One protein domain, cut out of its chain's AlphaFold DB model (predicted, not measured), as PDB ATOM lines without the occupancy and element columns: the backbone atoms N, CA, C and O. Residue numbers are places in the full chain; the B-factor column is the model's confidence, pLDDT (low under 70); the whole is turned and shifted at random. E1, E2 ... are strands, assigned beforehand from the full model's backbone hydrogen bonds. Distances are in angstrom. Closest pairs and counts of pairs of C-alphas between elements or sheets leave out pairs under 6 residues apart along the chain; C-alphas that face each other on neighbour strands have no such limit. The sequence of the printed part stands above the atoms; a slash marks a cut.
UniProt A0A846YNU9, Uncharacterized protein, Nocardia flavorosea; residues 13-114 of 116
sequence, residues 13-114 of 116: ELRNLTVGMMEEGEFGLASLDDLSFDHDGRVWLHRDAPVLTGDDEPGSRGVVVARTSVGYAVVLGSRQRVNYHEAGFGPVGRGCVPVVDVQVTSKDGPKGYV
ATOM      1  N   GLU A  13       8.658  -0.427 -32.633       62.38
ATOM      2  CA  GLU A  13       9.941   0.072 -32.107       62.38
ATOM      3  C   GLU A  13      11.136  -0.209 -33.039       62.38
ATOM      4  O   GLU A  13      12.143   0.486 -32.991       62.38
ATOM      5  N   LEU A  14      11.032  -1.223 -33.908       58.66
ATOM      6  CA  LEU A  14      12.057  -1.571 -34.901       58.66
ATOM      7  C   LEU A  14      11.798  -0.923 -36.269       58.66
ATOM      8  O   LEU A  14      12.482  -1.237 -37.247       58.66
ATOM      9  N   ARG A  15      10.783  -0.058 -36.378       67.44
ATOM     10  CA  ARG A  15      10.501   0.719 -37.589       67.44
ATOM     11  C   ARG A  15      11.242   2.047 -37.510       67.44
ATOM     12  O   ARG A  15      11.424   2.600 -36.434       67.44
ATOM     13  N   ASN A  16      11.586   2.598 -38.672       75.75
ATOM     14  CA  ASN A  16      12.017   3.992 -38.790       75.75
ATOM     15  C   ASN A  16      10.813   4.904 -38.500       75.75
ATOM     16  O   ASN A  16      10.159   5.376 -39.432       75.75
ATOM     17  N   LEU A  17      10.453   5.057 -37.222       84.62
ATOM     18  CA  LEU A  17       9.306   5.845 -36.792       84.62
ATOM     19  C   LEU A  17       9.530   7.310 -37.172       84.62
ATOM     20  O   LEU A  17      10.624   7.850 -37.026       84.62
ATOM     21  N   THR A  18       8.476   7.946 -37.672       89.56
ATOM     22  CA  THR A  18       8.452   9.382 -37.948       89.56
ATOM     23  C   THR A  18       7.242   9.998 -37.277       89.56
ATOM     24  O   THR A  18       6.260   9.302 -36.994       89.56
ATOM     25  N   VAL A  19       7.281  11.309 -37.068       88.56
ATOM     26  CA  VAL A  19       6.196  12.086 -36.455       88.56
ATOM     27  C   VAL A  19       4.843  11.764 -37.086       88.56
ATOM     28  O   VAL A  19       3.872  11.457 -36.396       88.56
ATOM     29  N   GLY A  20       4.774  11.757 -38.414       88.31
ATOM     30  CA  GLY A  20       3.550  11.514 -39.171       88.31
ATOM     31  C   GLY A  20       2.995  10.103 -39.096       88.31
ATOM     32  O   GLY A  20       1.890   9.881 -39.596       88.31
ATOM     33  N   MET A  21       3.767   9.169 -38.547       90.12
ATOM     34  CA  MET A  21       3.342   7.800 -38.305       90.12
ATOM     35  C   MET A  21       2.923   7.575 -36.858       90.12
ATOM     36  O   MET A  21       2.263   6.566 -36.634       90.12
ATOM     37  N   MET A  22       3.258   8.473 -35.917       89.06
ATOM     38  CA  MET A  22       2.951   8.310 -34.493       89.06
ATOM     39  C   MET A  22       1.455   8.076 -34.242       89.06
ATOM     40  O   MET A  22       0.596   8.785 -34.772       89.06
ATOM     41  N   GLU A  23       1.159   7.082 -33.415       90.88
ATOM     42  CA  GLU A  23      -0.176   6.765 -32.916       90.88
ATOM     43  C   GLU A  23      -0.484   7.567 -31.646       90.88
ATOM     44  O   GLU A  23       0.414   8.058 -30.963       90.88
ATOM     45  N   GLU A  24      -1.769   7.747 -31.339       91.56
ATOM     46  CA  GLU A  24      -2.188   8.441 -30.120       91.56
ATOM     47  C   GLU A  24      -1.612   7.758 -28.870       91.56
ATOM     48  O   GLU A  24      -1.704   6.543 -28.718       91.56
ATOM     49  N   GLY A  25      -1.020   8.555 -27.978       86.44
ATOM     50  CA  GLY A  25      -0.355   8.077 -26.765       86.44
ATOM     51  C   GLY A  25       1.132   7.760 -26.941       86.44
ATOM     52  O   GLY A  25       1.825   7.580 -25.941       86.44
ATOM     53  N   GLU A  26       1.653   7.739 -28.173       87.75
ATOM     54  CA  GLU A  26       3.087   7.579 -28.406       87.75
ATOM     55  C   GLU A  26       3.859   8.862 -28.083       87.75
ATOM     56  O   GLU A  26       3.405   9.984 -28.338       87.75
ATOM     57  N   PHE A  27       5.072   8.677 -27.569       87.12
ATOM     58  CA  PHE A  27       6.045   9.736 -27.360       87.12
ATOM     59  C   PHE A  27       7.443   9.266 -27.766       87.12
ATOM     60  O   PHE A  27       7.731   8.069 -27.785       87.12
ATOM     61  N   GLY A  28       8.315  10.215 -28.080       85.38
ATOM     62  CA  GLY A  28       9.715   9.947 -28.389       85.38
ATOM     63  C   GLY A  28      10.508  11.233 -28.556       85.38
ATOM     64  O   GLY A  28      10.028  12.316 -28.214       85.38
ATOM     65  N   LEU A  29      11.725  11.113 -29.075       85.12
ATOM     66  CA  LEU A  29      12.622  12.242 -29.295       85.12
ATOM     67  C   LEU A  29      12.761  12.557 -30.784       85.12
ATOM     68  O   LEU A  29      13.060  11.666 -31.575       85.12
ATOM     69  N   ALA A  30      12.586  13.827 -31.142       85.44
ATOM     70  CA  ALA A  30      12.878  14.367 -32.470       85.44
ATOM     71  C   ALA A  30      14.012  15.401 -32.396       85.44
ATOM     72  O   ALA A  30      14.366  15.875 -31.308       85.44
ATOM     73  N   SER A  31      14.590  15.775 -33.539       82.94
ATOM     74  CA  SER A  31      15.584  16.848 -33.571       82.94
ATOM     75  C   SER A  31      14.909  18.207 -33.408       82.94
ATOM     76  O   SER A  31      13.849  18.472 -33.968       82.94
ATOM     77  N   LEU A  32      15.564  19.121 -32.697       80.12
ATOM     78  CA  LEU A  32      15.166  20.526 -32.659       80.12
ATOM     79  C   LEU A  32      15.193  21.165 -34.056       80.12
ATOM     80  O   LEU A  32      14.431  22.090 -34.314       80.12
ATOM     81  N   ASP A  33      16.051  20.660 -34.945       80.31
ATOM     82  CA  ASP A  33      16.161  21.130 -36.329       80.31
ATOM     83  C   ASP A  33      14.933  20.736 -37.186       80.31
ATOM     84  O   ASP A  33      14.753  21.283 -38.272       80.31
ATOM     85  N   ASP A  34      14.064  19.842 -36.688       84.50
ATOM     86  CA  ASP A  34      12.807  19.443 -37.341       84.50
ATOM     87  C   ASP A  34      11.608  20.329 -36.941       84.50
ATOM     88  O   ASP A  34      10.496  20.159 -37.457       84.50
ATOM     89  N   LEU A  35      11.806  21.270 -36.007       82.31
ATOM     90  CA  LEU A  35      10.807  22.275 -35.652       82.31
ATOM     91  C   LEU A  35      10.891  23.487 -36.581       82.31
ATOM     92  O   LEU A  35      11.950  23.905 -37.039       82.31
ATOM     93  N   SER A  36       9.744  24.099 -36.842       79.25
ATOM     94  CA  SER A  36       9.614  25.335 -37.613       79.25
ATOM     95  C   SER A  36       8.633  26.279 -36.922       79.25
ATOM     96  O   SER A  36       7.762  25.829 -36.181       79.25
ATOM     97  N   PHE A  37       8.776  27.584 -37.150       76.94
ATOM     98  CA  PHE A  37       7.929  28.609 -36.538       76.94
ATOM     99  C   PHE A  37       7.359  29.523 -37.618       76.94
ATOM    100  O   PHE A  37       8.096  29.950 -38.508       76.94
ATOM    101  N   ASP A  38       6.065  29.831 -37.550       73.94
ATOM    102  CA  ASP A  38       5.458  30.824 -38.440       73.94
ATOM    103  C   ASP A  38       5.560  32.258 -37.892       73.94
ATOM    104  O   ASP A  38       6.058  32.494 -36.788       73.94
ATOM    105  N   HIS A  39       5.110  33.231 -38.688       70.00
ATOM    106  CA  HIS A  39       5.120  34.653 -38.326       70.00
ATOM    107  C   HIS A  39       4.306  34.980 -37.068       70.00
ATOM    108  O   HIS A  39       4.592  35.981 -36.410       70.00
ATOM    109  N   ASP A  40       3.325  34.143 -36.731       72.81
ATOM    110  CA  ASP A  40       2.492  34.290 -35.538       72.81
ATOM    111  C   ASP A  40       3.120  33.592 -34.317       72.81
ATOM    112  O   ASP A  40       2.540  33.578 -33.231       72.81
ATOM    113  N   GLY A  41       4.317  33.015 -34.475       72.31
ATOM    114  CA  GLY A  41       5.038  32.299 -33.429       72.31
ATOM    115  C   GLY A  41       4.516  30.885 -33.175       72.31
ATOM    116  O   GLY A  41       4.895  30.278 -32.170       72.31
ATOM    117  N   ARG A  42       3.664  30.338 -34.054       78.50
ATOM    118  CA  ARG A  42       3.154  28.970 -33.909       78.50
ATOM    119  C   ARG A  42       4.200  27.961 -34.337       78.50
ATOM    120  O   ARG A  42       4.945  28.189 -35.289       78.50
ATOM    121  N   VAL A  43       4.220  26.826 -33.645       84.06
ATOM    122  CA  VAL A  43       5.207  25.768 -33.856       84.06
ATOM    123  C   VAL A  43       4.658  24.695 -34.782       84.06
ATOM    124  O   VAL A  43       3.510  24.262 -34.685       84.06
ATOM    125  N   TRP A  44       5.520  24.243 -35.675       86.69
ATOM    126  CA  TRP A  44       5.263  23.217 -36.666       86.69
ATOM    127  C   TRP A  44       6.359  22.164 -36.580       86.69
ATOM    128  O   TRP A  44       7.503  22.482 -36.263       86.69
ATOM    129  N   LEU A  45       6.015  20.915 -36.871       86.94
ATOM    130  CA  LEU A  45       6.953  19.798 -36.850       86.94
ATOM    131  C   LEU A  45       6.945  19.091 -38.204       86.94
ATOM    132  O   LEU A  45       5.882  18.870 -38.795       86.94
ATOM    133  N   HIS A  46       8.128  18.751 -38.713       87.12
ATOM    134  CA  HIS A  46       8.260  18.057 -39.993       87.12
ATOM    135  C   HIS A  46       7.689  16.646 -39.865       87.12
ATOM    136  O   HIS A  46       7.997  15.906 -38.933       87.12
ATOM    137  N   ARG A  47       6.798  16.266 -40.784       87.56
ATOM    138  CA  ARG A  47       6.057  15.003 -40.677       87.56
ATOM    139  C   ARG A  47       6.966  13.776 -40.798       87.56
ATOM    140  O   ARG A  47       6.659  12.732 -40.227       87.56
ATOM    141  N   ASP A  48       8.047  13.884 -41.553       86.75
ATOM    142  CA  ASP A  48       9.055  12.849 -41.771       86.75
ATOM    143  C   ASP A  48      10.223  12.911 -40.779       86.75
ATOM    144  O   ASP A  48      11.130  12.082 -40.873       86.75
ATOM    145  N   ALA A  49      10.172  13.822 -39.800       86.38
ATOM    146  CA  ALA A  49      11.140  13.887 -38.717       86.38
ATOM    147  C   ALA A  49      11.238  12.524 -38.011       86.38
ATOM    148  O   ALA A  49      10.203  11.995 -37.575       86.38
ATOM    149  N   PRO A  50      12.444  11.933 -37.915       86.75
ATOM    150  CA  PRO A  50      12.651  10.686 -37.197       86.75
ATOM    151  C   PRO A  50      12.280  10.829 -35.723       86.75
ATOM    152  O   PRO A  50      12.589  11.837 -35.089       86.75
ATOM    153  N   VAL A  51      11.647   9.795 -35.177       86.38
ATOM    154  CA  VAL A  51      11.326   9.701 -33.753       86.38
ATOM    155  C   VAL A  51      12.121   8.551 -33.161       86.38
ATOM    156  O   VAL A  51      11.918   7.393 -33.526       86.38
ATOM    157  N   LEU A  52      13.025   8.873 -32.243       83.88
ATOM    158  CA  LEU A  52      13.755   7.886 -31.460       83.88
ATOM    159  C   LEU A  52      12.889   7.475 -30.265       83.88
ATOM    160  O   LEU A  52      12.469   8.319 -29.469       83.88
ATOM    161  N   THR A  53      12.597   6.180 -30.160       69.25
ATOM    162  CA  THR A  53      11.857   5.578 -29.044       69.25
ATOM    163  C   THR A  53      12.836   4.767 -28.197       69.25
ATOM    164  O   THR A  53      13.156   3.633 -28.547       69.25
ATOM    165  N   GLY A  54      13.362   5.343 -27.117       59.31
ATOM    166  CA  GLY A  54      14.315   4.656 -26.240       59.31
ATOM    167  C   GLY A  54      14.994   5.587 -25.236       59.31
ATOM    168  O   GLY A  54      14.763   6.793 -25.262       59.31
ATOM    169  N   ASP A  55      15.851   5.014 -24.384       53.84
ATOM    170  CA  ASP A  55      16.679   5.707 -23.376       53.84
ATOM    171  C   ASP A  55      17.792   6.586 -23.981       53.84
ATOM    172  O   ASP A  55      18.739   6.965 -23.287       53.84
ATOM    173  N   ASP A  56      17.717   6.896 -25.277       53.81
ATOM    174  CA  ASP A  56      18.620   7.859 -25.883       53.81
ATOM    175  C   ASP A  56      18.419   9.184 -25.155       53.81
ATOM    176  O   ASP A  56      17.340   9.777 -25.190       53.81
ATOM    177  N   GLU A  57      19.452   9.647 -24.448       51.88
ATOM    178  CA  GLU A  57      19.408  10.990 -23.900       51.88
ATOM    179  C   GLU A  57      19.166  11.932 -25.079       51.88
ATOM    180  O   GLU A  57      19.880  11.837 -26.089       51.88
ATOM    181  N   PRO A  58      18.192  12.857 -24.983       51.16
ATOM    182  CA  PRO A  58      18.147  13.945 -25.925       51.16
ATOM    183  C   PRO A  58      19.509  14.611 -25.803       51.16
ATOM    184  O   PRO A  58      19.805  15.286 -24.814       51.16
ATOM    185  N   GLY A  59      20.364  14.412 -26.811       54.34
ATOM    186  CA  GLY A  59      21.551  15.230 -26.965       54.34
ATOM    187  C   GLY A  59      21.123  16.695 -26.853       54.34
ATOM    188  O   GLY A  59      19.939  17.022 -26.933       54.34
ATOM    189  N   SER A  60      22.064  17.620 -26.695       54.25
ATOM    190  CA  SER A  60      21.770  19.052 -26.462       54.25
ATOM    191  C   SER A  60      20.769  19.737 -27.430       54.25
ATOM    192  O   SER A  60      20.408  20.891 -27.210       54.25
ATOM    193  N   ARG A  61      20.289  19.043 -28.472       65.31
ATOM    194  CA  ARG A  61      19.358  19.477 -29.513       65.31
ATOM    195  C   ARG A  61      18.143  18.537 -29.717       65.31
ATOM    196  O   ARG A  61      17.534  18.617 -30.771       65.31
ATOM    197  N   GLY A  62      17.798  17.645 -28.780       78.06
ATOM    198  CA  GLY A  62      16.615  16.764 -28.883       78.06
ATOM    199  C   GLY A  62      15.367  17.322 -28.186       78.06
ATOM    200  O   GLY A  62      15.479  17.873 -27.094       78.06
ATOM    201  N   VAL A  63      14.185  17.175 -28.786       83.44
ATOM    202  CA  VAL A  63      12.894  17.601 -28.213       83.44
ATOM    203  C   VAL A  63      11.995  16.397 -27.988       83.44
ATOM    204  O   VAL A  63      11.971  15.485 -28.814       83.44
ATOM    205  N   VAL A  64      11.241  16.388 -26.889       86.62
ATOM    206  CA  VAL A  64      10.218  15.354 -26.698       86.62
ATOM    207  C   VAL A  64       9.026  15.712 -27.567       86.62
ATOM    208  O   VAL A  64       8.554  16.845 -27.515       86.62
ATOM    209  N   VAL A  65       8.527  14.750 -28.330       89.38
ATOM    210  CA  VAL A  65       7.302  14.864 -29.121       89.38
ATOM    211  C   VAL A  65       6.324  13.816 -28.621       89.38
ATOM    212  O   VAL A  65       6.698  12.659 -28.449       89.38
ATOM    213  N   ALA A  66       5.072  14.211 -28.412       89.62
ATOM    214  CA  ALA A  66       3.986  13.315 -28.042       89.62
ATOM    215  C   ALA A  66       2.793  13.504 -28.981       89.62
ATOM    216  O   ALA A  66       2.394  14.632 -29.285       89.62
ATOM    217  N   ARG A  67       2.186  12.401 -29.420       92.12
ATOM    218  CA  ARG A  67       0.946  12.426 -30.197       92.12
ATOM    219  C   ARG A  67      -0.250  12.361 -29.245       92.12
ATOM    220  O   ARG A  67      -0.493  11.345 -28.601       92.12
ATOM    221  N   THR A  68      -1.012  13.447 -29.173       88.88
ATOM    222  CA  THR A  68      -2.236  13.563 -28.362       88.88
ATOM    223  C   THR A  68      -3.485  13.309 -29.209       88.88
ATOM    224  O   THR A  68      -3.405  13.215 -30.433       88.88
ATOM    225  N   SER A  69      -4.664  13.258 -28.590       88.56
ATOM    226  CA  SER A  69      -5.940  13.139 -29.314       88.56
ATOM    227  C   SER A  69      -6.237  14.344 -30.222       88.56
ATOM    228  O   SER A  69      -6.894  14.204 -31.252       88.56
ATOM    229  N   VAL A  70      -5.709  15.528 -29.886       86.31
ATOM    230  CA  VAL A  70      -5.983  16.791 -30.595       86.31
ATOM    231  C   VAL A  70      -4.832  17.280 -31.477       86.31
ATOM    232  O   VAL A  70      -5.039  18.157 -32.308       86.31
ATOM    233  N   GLY A  71      -3.628  16.714 -31.355       88.12
ATOM    234  CA  GLY A  71      -2.483  17.142 -32.165       88.12
ATOM    235  C   GLY A  71      -1.146  16.575 -31.698       88.12
ATOM    236  O   GLY A  71      -1.088  15.495 -31.112       88.12
ATOM    237  N   TYR A  72      -0.066  17.294 -31.986       89.75
ATOM    238  CA  TYR A  72       1.271  16.986 -31.480       89.75
ATOM    239  C   TYR A  72       1.643  17.978 -30.383       89.75
ATOM    240  O   TYR A  72       1.485  19.180 -30.568       89.75
ATOM    241  N   ALA A  73       2.130  17.486 -29.250       87.62
ATOM    242  CA  ALA A  73       2.683  18.308 -28.179       87.62
ATOM    243  C   ALA A  73       4.203  18.149 -28.158       87.62
ATOM    244  O   ALA A  73       4.707  17.050 -28.406       87.62
ATOM    245  N   VAL A  74       4.930  19.225 -27.858       87.88
ATOM    246  CA  VAL A  74       6.395  19.189 -27.772       87.88
ATOM    247  C   VAL A  74       6.904  19.746 -26.451       87.88
ATOM    248  O   VAL A  74       6.354  20.706 -25.910       87.88
ATOM    249  N   VAL A  75       7.988  19.159 -25.946       84.12
ATOM    250  CA  VAL A  75       8.673  19.622 -24.737       84.12
ATOM    251  C   VAL A  75      10.122  19.976 -25.053       84.12
ATOM    252  O   VAL A  75      10.893  19.147 -25.542       84.12
ATOM    253  N   LEU A  76      10.490  21.214 -24.729       78.50
ATOM    254  CA  LEU A  76      11.822  21.782 -24.905       78.50
ATOM    255  C   LEU A  76      12.595  21.807 -23.580       78.50
ATOM    256  O   LEU A  76      12.038  22.023 -22.497       78.50
ATOM    257  N   GLY A  77      13.915  21.651 -23.661       72.69
ATOM    258  CA  GLY A  77      14.824  21.868 -22.536       72.69
ATOM    259  C   GLY A  77      15.053  23.359 -22.248       72.69
ATOM    260  O   GLY A  77      15.282  24.132 -23.173       72.69
ATOM    261  N   SER A  78      15.110  23.777 -20.975       65.44
ATOM    262  CA  SER A  78      15.316  25.195 -20.552       65.44
ATOM    263  C   SER A  78      16.512  25.928 -21.150       65.44
ATOM    264  O   SER A  78      16.574  27.154 -21.083       65.44
ATOM    265  N   ARG A  79      17.512  25.199 -21.646       63.78
ATOM    266  CA  ARG A  79      18.751  25.764 -22.198       63.78
ATOM    267  C   ARG A  79      18.894  25.538 -23.698       63.78
ATOM    268  O   ARG A  79      19.917  25.925 -24.261       63.78
ATOM    269  N   GLN A  80      17.902  24.921 -24.334       64.31
ATOM    270  CA  GLN A  80      17.913  24.739 -25.775       64.31
ATOM    271  C   GLN A  80      17.679  26.088 -26.440       64.31
ATOM    272  O   GLN A  80      16.656  26.742 -26.245       64.31
ATOM    273  N   ARG A  81      18.679  26.527 -27.201       57.06
ATOM    274  CA  ARG A  81      18.539  27.671 -28.093       57.06
ATOM    275  C   ARG A  81      17.965  27.146 -29.393       57.06
ATOM    276  O   ARG A  81      18.613  26.352 -30.071       57.06
ATOM    277  N   VAL A  82      16.755  27.579 -29.705       55.88
ATOM    278  CA  VAL A  82      16.098  27.244 -30.961       55.88
ATOM    279  C   VAL A  82      16.527  28.281 -31.986       55.88
ATOM    280  O   VAL A  82      16.290  29.475 -31.798       55.88
ATOM    281  N   ASN A  83      17.225  27.839 -33.032       43.09
ATOM    282  CA  ASN A  83      17.469  28.693 -34.184       43.09
ATOM    283  C   ASN A  83      16.131  28.839 -34.906       43.09
ATOM    284  O   ASN A  83      15.531  27.846 -35.307       43.09
ATOM    285  N   TYR A  84      15.635  30.066 -35.006       49.09
ATOM    286  CA  TYR A  84      14.399  30.347 -35.714       49.09
ATOM    287  C   TYR A  84      14.697  30.385 -37.212       49.09
ATOM    288  O   TYR A  84      15.547  31.143 -37.678       49.09
ATOM    289  N   HIS A  85      13.985  29.557 -37.964       46.84
ATOM    290  CA  HIS A  85      13.828  29.734 -39.397       46.84
ATOM    291  C   HIS A  85      12.398  30.216 -39.616       46.84
ATOM    292  O   HIS A  85      11.455  29.586 -39.136       46.84
ATOM    293  N   GLU A  86      12.251  31.361 -40.279       45.16
ATOM    294  CA  GLU A  86      10.956  31.859 -40.743       45.16
ATOM    295  C   GLU A  86      10.293  30.761 -41.584       45.16
ATOM    296  O   GLU A  86      10.942  30.194 -42.468       45.16
ATOM    297  N   ALA A  87       9.036  30.410 -41.285       45.44
ATOM    298  CA  ALA A  87       8.268  29.464 -42.090       45.44
ATOM    299  C   ALA A  87       8.034  30.040 -43.495       45.44
ATOM    300  O   ALA A  87       7.019  30.657 -43.802       45.44
ATOM    301  N   GLY A  88       9.017  29.800 -44.347       48.81
ATOM    302  CA  GLY A  88       9.074  30.162 -45.743       48.81
ATOM    303  C   GLY A  88      10.413  29.676 -46.283       48.81
ATOM    304  O   GLY A  88      11.443  30.264 -45.988       48.81
ATOM    305  N   PHE A  89      10.380  28.628 -47.108       44.03
ATOM    306  CA  PHE A  89      11.498  28.080 -47.897       44.03
ATOM    307  C   PHE A  89      12.408  27.008 -47.253       44.03
ATOM    308  O   PHE A  89      13.574  27.224 -46.947       44.03
ATOM    309  N   GLY A  90      11.884  25.778 -47.253       41.94
ATOM    310  CA  GLY A  90      12.590  24.493 -47.412       41.94
ATOM    311  C   GLY A  90      11.551  23.464 -47.892       41.94
ATOM    312  O   GLY A  90      10.408  23.570 -47.460       41.94
ATOM    313  N   PRO A  91      11.851  22.592 -48.875       39.62
ATOM    314  CA  PRO A  91      10.953  22.268 -49.991       39.62
ATOM    315  C   PRO A  91       9.498  22.022 -49.568       39.62
ATOM    316  O   PRO A  91       9.155  21.011 -48.954       39.62
ATOM    317  N   VAL A  92       8.634  22.953 -49.980       43.78
ATOM    318  CA  VAL A  92       7.184  22.779 -50.017       43.78
ATOM    319  C   VAL A  92       6.905  21.525 -50.842       43.78
ATOM    320  O   VAL A  92       7.027  21.522 -52.064       43.78
ATOM    321  N   GLY A  93       6.619  20.428 -50.147       45.66
ATOM    322  CA  GLY A  93       6.380  19.138 -50.785       45.66
ATOM    323  C   GLY A  93       6.168  17.946 -49.854       45.66
ATOM    324  O   GLY A  93       5.702  16.921 -50.343       45.66
ATOM    325  N   ARG A  94       6.478  18.030 -48.545       51.44
ATOM    326  CA  ARG A  94       6.402  16.852 -47.643       51.44
ATOM    327  C   ARG A  94       5.669  17.020 -46.301       51.44
ATOM    328  O   ARG A  94       5.567  16.053 -45.559       51.44
ATOM    329  N   GLY A  95       5.035  18.169 -46.061       70.88
ATOM    330  CA  GLY A  95       4.041  18.352 -44.994       70.88
ATOM    331  C   GLY A  95       4.627  18.612 -43.602       70.88
ATOM    332  O   GLY A  95       5.403  17.823 -43.076       70.88
ATOM    333  N   CYS A  96       4.201  19.712 -42.986       82.00
ATOM    334  CA  CYS A  96       4.361  19.943 -41.553       82.00
ATOM    335  C   CYS A  96       3.049  19.612 -40.842       82.00
ATOM    336  O   CYS A  96       1.969  19.766 -41.420       82.00
ATOM    337  N   VAL A  97       3.139  19.176 -39.591       86.31
ATOM    338  CA  VAL A  97       1.987  19.032 -38.698       86.31
ATOM    339  C   VAL A  97       2.017  20.142 -37.648       86.31
ATOM    340  O   VAL A  97       3.104  20.517 -37.197       86.31
ATOM    341  N   PRO A  98       0.855  20.700 -37.272       85.88
ATOM    342  CA  PRO A  98       0.807  21.733 -36.253       85.88
ATOM    343  C   PRO A  98       1.131  21.132 -34.884       85.88
ATOM    344  O   PRO A  98       0.627  20.063 -34.519       85.88
ATOM    345  N   VAL A  99       1.948  21.849 -34.119       87.00
ATOM    346  CA  VAL A  99       2.150  21.583 -32.700       87.00
ATOM    347  C   VAL A  99       1.097  22.365 -31.922       87.00
ATOM    348  O   VAL A  99       1.000  23.584 -32.038       87.00
ATOM    349  N   VAL A 100       0.285  21.651 -31.149       87.44
ATOM    350  CA  VAL A 100      -0.870  22.205 -30.425       87.44
ATOM    351  C   VAL A 100      -0.541  22.617 -28.991       87.44
ATOM    352  O   VAL A 100      -1.322  23.334 -28.376       87.44
ATOM    353  N   ASP A 101       0.595  22.166 -28.456       85.88
ATOM    354  CA  ASP A 101       1.084  22.537 -27.126       85.88
ATOM    355  C   ASP A 101       2.616  22.546 -27.099       85.88
ATOM    356  O   ASP A 101       3.258  21.629 -27.623       85.88
ATOM    357  N   VAL A 102       3.201  23.576 -26.482       82.62
ATOM    358  CA  VAL A 102       4.650  23.723 -26.315       82.62
ATOM    359  C   VAL A 102       4.958  23.924 -24.841       82.62
ATOM    360  O   VAL A 102       4.598  24.932 -24.234       82.62
ATOM    361  N   GLN A 103       5.702  22.992 -24.259       81.56
ATOM    362  CA  GLN A 103       6.151  23.093 -22.876       81.56
ATOM    363  C   GLN A 103       7.655  23.318 -22.830       81.56
ATOM    364  O   GLN A 103       8.417  22.694 -23.560       81.56
ATOM    365  N   VAL A 104       8.110  24.190 -21.936       76.75
ATOM    366  CA  VAL A 104       9.540  24.389 -21.689       76.75
ATOM    367  C   VAL A 104       9.844  23.921 -20.278       76.75
ATOM    368  O   VAL A 104       9.342  24.470 -19.297       76.75
ATOM    369  N   THR A 105      10.690  22.906 -20.155       70.81
ATOM    370  CA  THR A 105      11.173  22.452 -18.848       70.81
ATOM    371  C   THR A 105      12.125  23.487 -18.276       70.81
ATOM    372  O   THR A 105      13.121  23.831 -18.900       70.81
ATOM    373  N   SER A 106      11.847  23.996 -17.081       63.31
ATOM    374  CA  SER A 106      12.760  24.853 -16.324       63.31
ATOM    375  C   SER A 106      13.322  24.110 -15.115       63.31
ATOM    376  O   SER A 106      12.815  23.051 -14.749       63.31
ATOM    377  N   LYS A 107      14.358  24.664 -14.469       57.34
ATOM    378  CA  LYS A 107      14.839  24.143 -13.174       57.34
ATOM    379  C   LYS A 107      13.728  24.065 -12.116       57.34
ATOM    380  O   LYS A 107      13.845  23.263 -11.199       57.34
ATOM    381  N   ASP A 108      12.662  24.845 -12.290       59.25
ATOM    382  CA  ASP A 108      11.506  24.917 -11.395       59.25
ATOM    383  C   ASP A 108      10.332  24.026 -11.863       59.25
ATOM    384  O   ASP A 108       9.229  24.131 -11.332       59.25
ATOM    385  N   GLY A 109      10.542  23.168 -12.871       50.06
ATOM    386  CA  GLY A 109       9.511  22.324 -13.489       50.06
ATOM    387  C   GLY A 109       9.036  22.823 -14.866       50.06
ATOM    388  O   GLY A 109       9.540  23.838 -15.369       50.06
ATOM    389  N   PRO A 110       8.113  22.094 -15.525       53.84
ATOM    390  CA  PRO A 110       7.579  22.465 -16.834       53.84
ATOM    391  C   PRO A 110       6.749  23.752 -16.753       53.84
ATOM    392  O   PRO A 110       5.832  23.870 -15.942       53.84
ATOM    393  N   LYS A 111       7.068  24.723 -17.613       55.81
ATOM    394  CA  LYS A 111       6.246  25.907 -17.874       55.81
ATOM    395  C   LYS A 111       5.566  25.704 -19.225       55.81
ATOM    396  O   LYS A 111       6.248  25.622 -20.246       55.81
ATOM    397  N   GLY A 112       4.243  25.562 -19.216       50.00
ATOM    398  CA  GLY A 112       3.448  25.450 -20.438       50.00
ATOM    399  C   GLY A 112       3.295  26.808 -21.115       50.00
ATOM    400  O   GLY A 112       3.005  27.800 -20.445       50.00
ATOM    401  N   TYR A 113       3.486  26.843 -22.430       52.22
ATOM    402  CA  TYR A 113       3.126  27.969 -23.280       52.22
ATOM    403  C   TYR A 113       1.995  27.501 -24.186       52.22
ATOM    404  O   TYR A 113       2.201  26.720 -25.112       52.22
ATOM    405  N   VAL A 114       0.786  27.981 -23.900       48.62
ATOM    406  CA  VAL A 114      -0.344  27.789 -24.806       48.62
ATOM    407  C   VAL A 114      -0.139  28.755 -25.963       48.62
ATOM    408  O   VAL A 114      -0.102  29.971 -25.757       48.62
TER     409      VAL A 114
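Overview. This is residues 13 to 114 of the 116 residues of an uncharacterized protein of Nocardia flavorosea (UniProt A0A846YNU9). The domain has little regular structure: one strongly twisted, branched sheet, in which the long, bent strand E6 has E5, then E4 and E1, on one side, and E3 with E2, and E7, on the other. The 102 printed residues hold seven named strands, E1 to E7 in chain order, and no named helix; E5 and E6 are parallel, the other neighbours antiparallel. The class is all strand, with 40 residues in named elements; the whole is compact, radius of gyration of the C-alphas 13.1 A, spanning 39 by 36 by 26 A.

Along the chain. E6, residues 96 to 106, measures 27.0 A from first to last C-alpha and bends by 66 degrees at residue 100; C-alpha 96 is at (4.361, 19.943, -41.553). E5 is residues 72 to 77, 17.0 A, and E4 62 to 67, 16.3 A. E1 is 27 to 31, beginning at (6.045, 9.736, -27.360), E2 35 to 37, E3 43 to 46, E7 109 to 113.

Arrangement. Within hydrogen-bond range are N 74 and O 101 of E5 and E6, 2.9 A; N 97 and O 45 of E6 and E3, 2.9 A; N 111 and O 104 of hairpin E6 and E7, 2.8 A; N 66 and O 73 of hairpin E4 and E5, 2.9 A; N 30 and O 63 of E1 and E4, 2.9 A; N 36 and O 44 of hairpin E2 and E3, 2.8 A.

Size, cuts and confidence. The farthest C-alphas, Gly 93 and Asp 108, are 40.1 A apart. The printed part has no cut; links E3 to E4 and E5 to E6 are long. pLDDT is under 70 at residues 13 to 15, 53 to 61, 78 to 94 and 106 to 114.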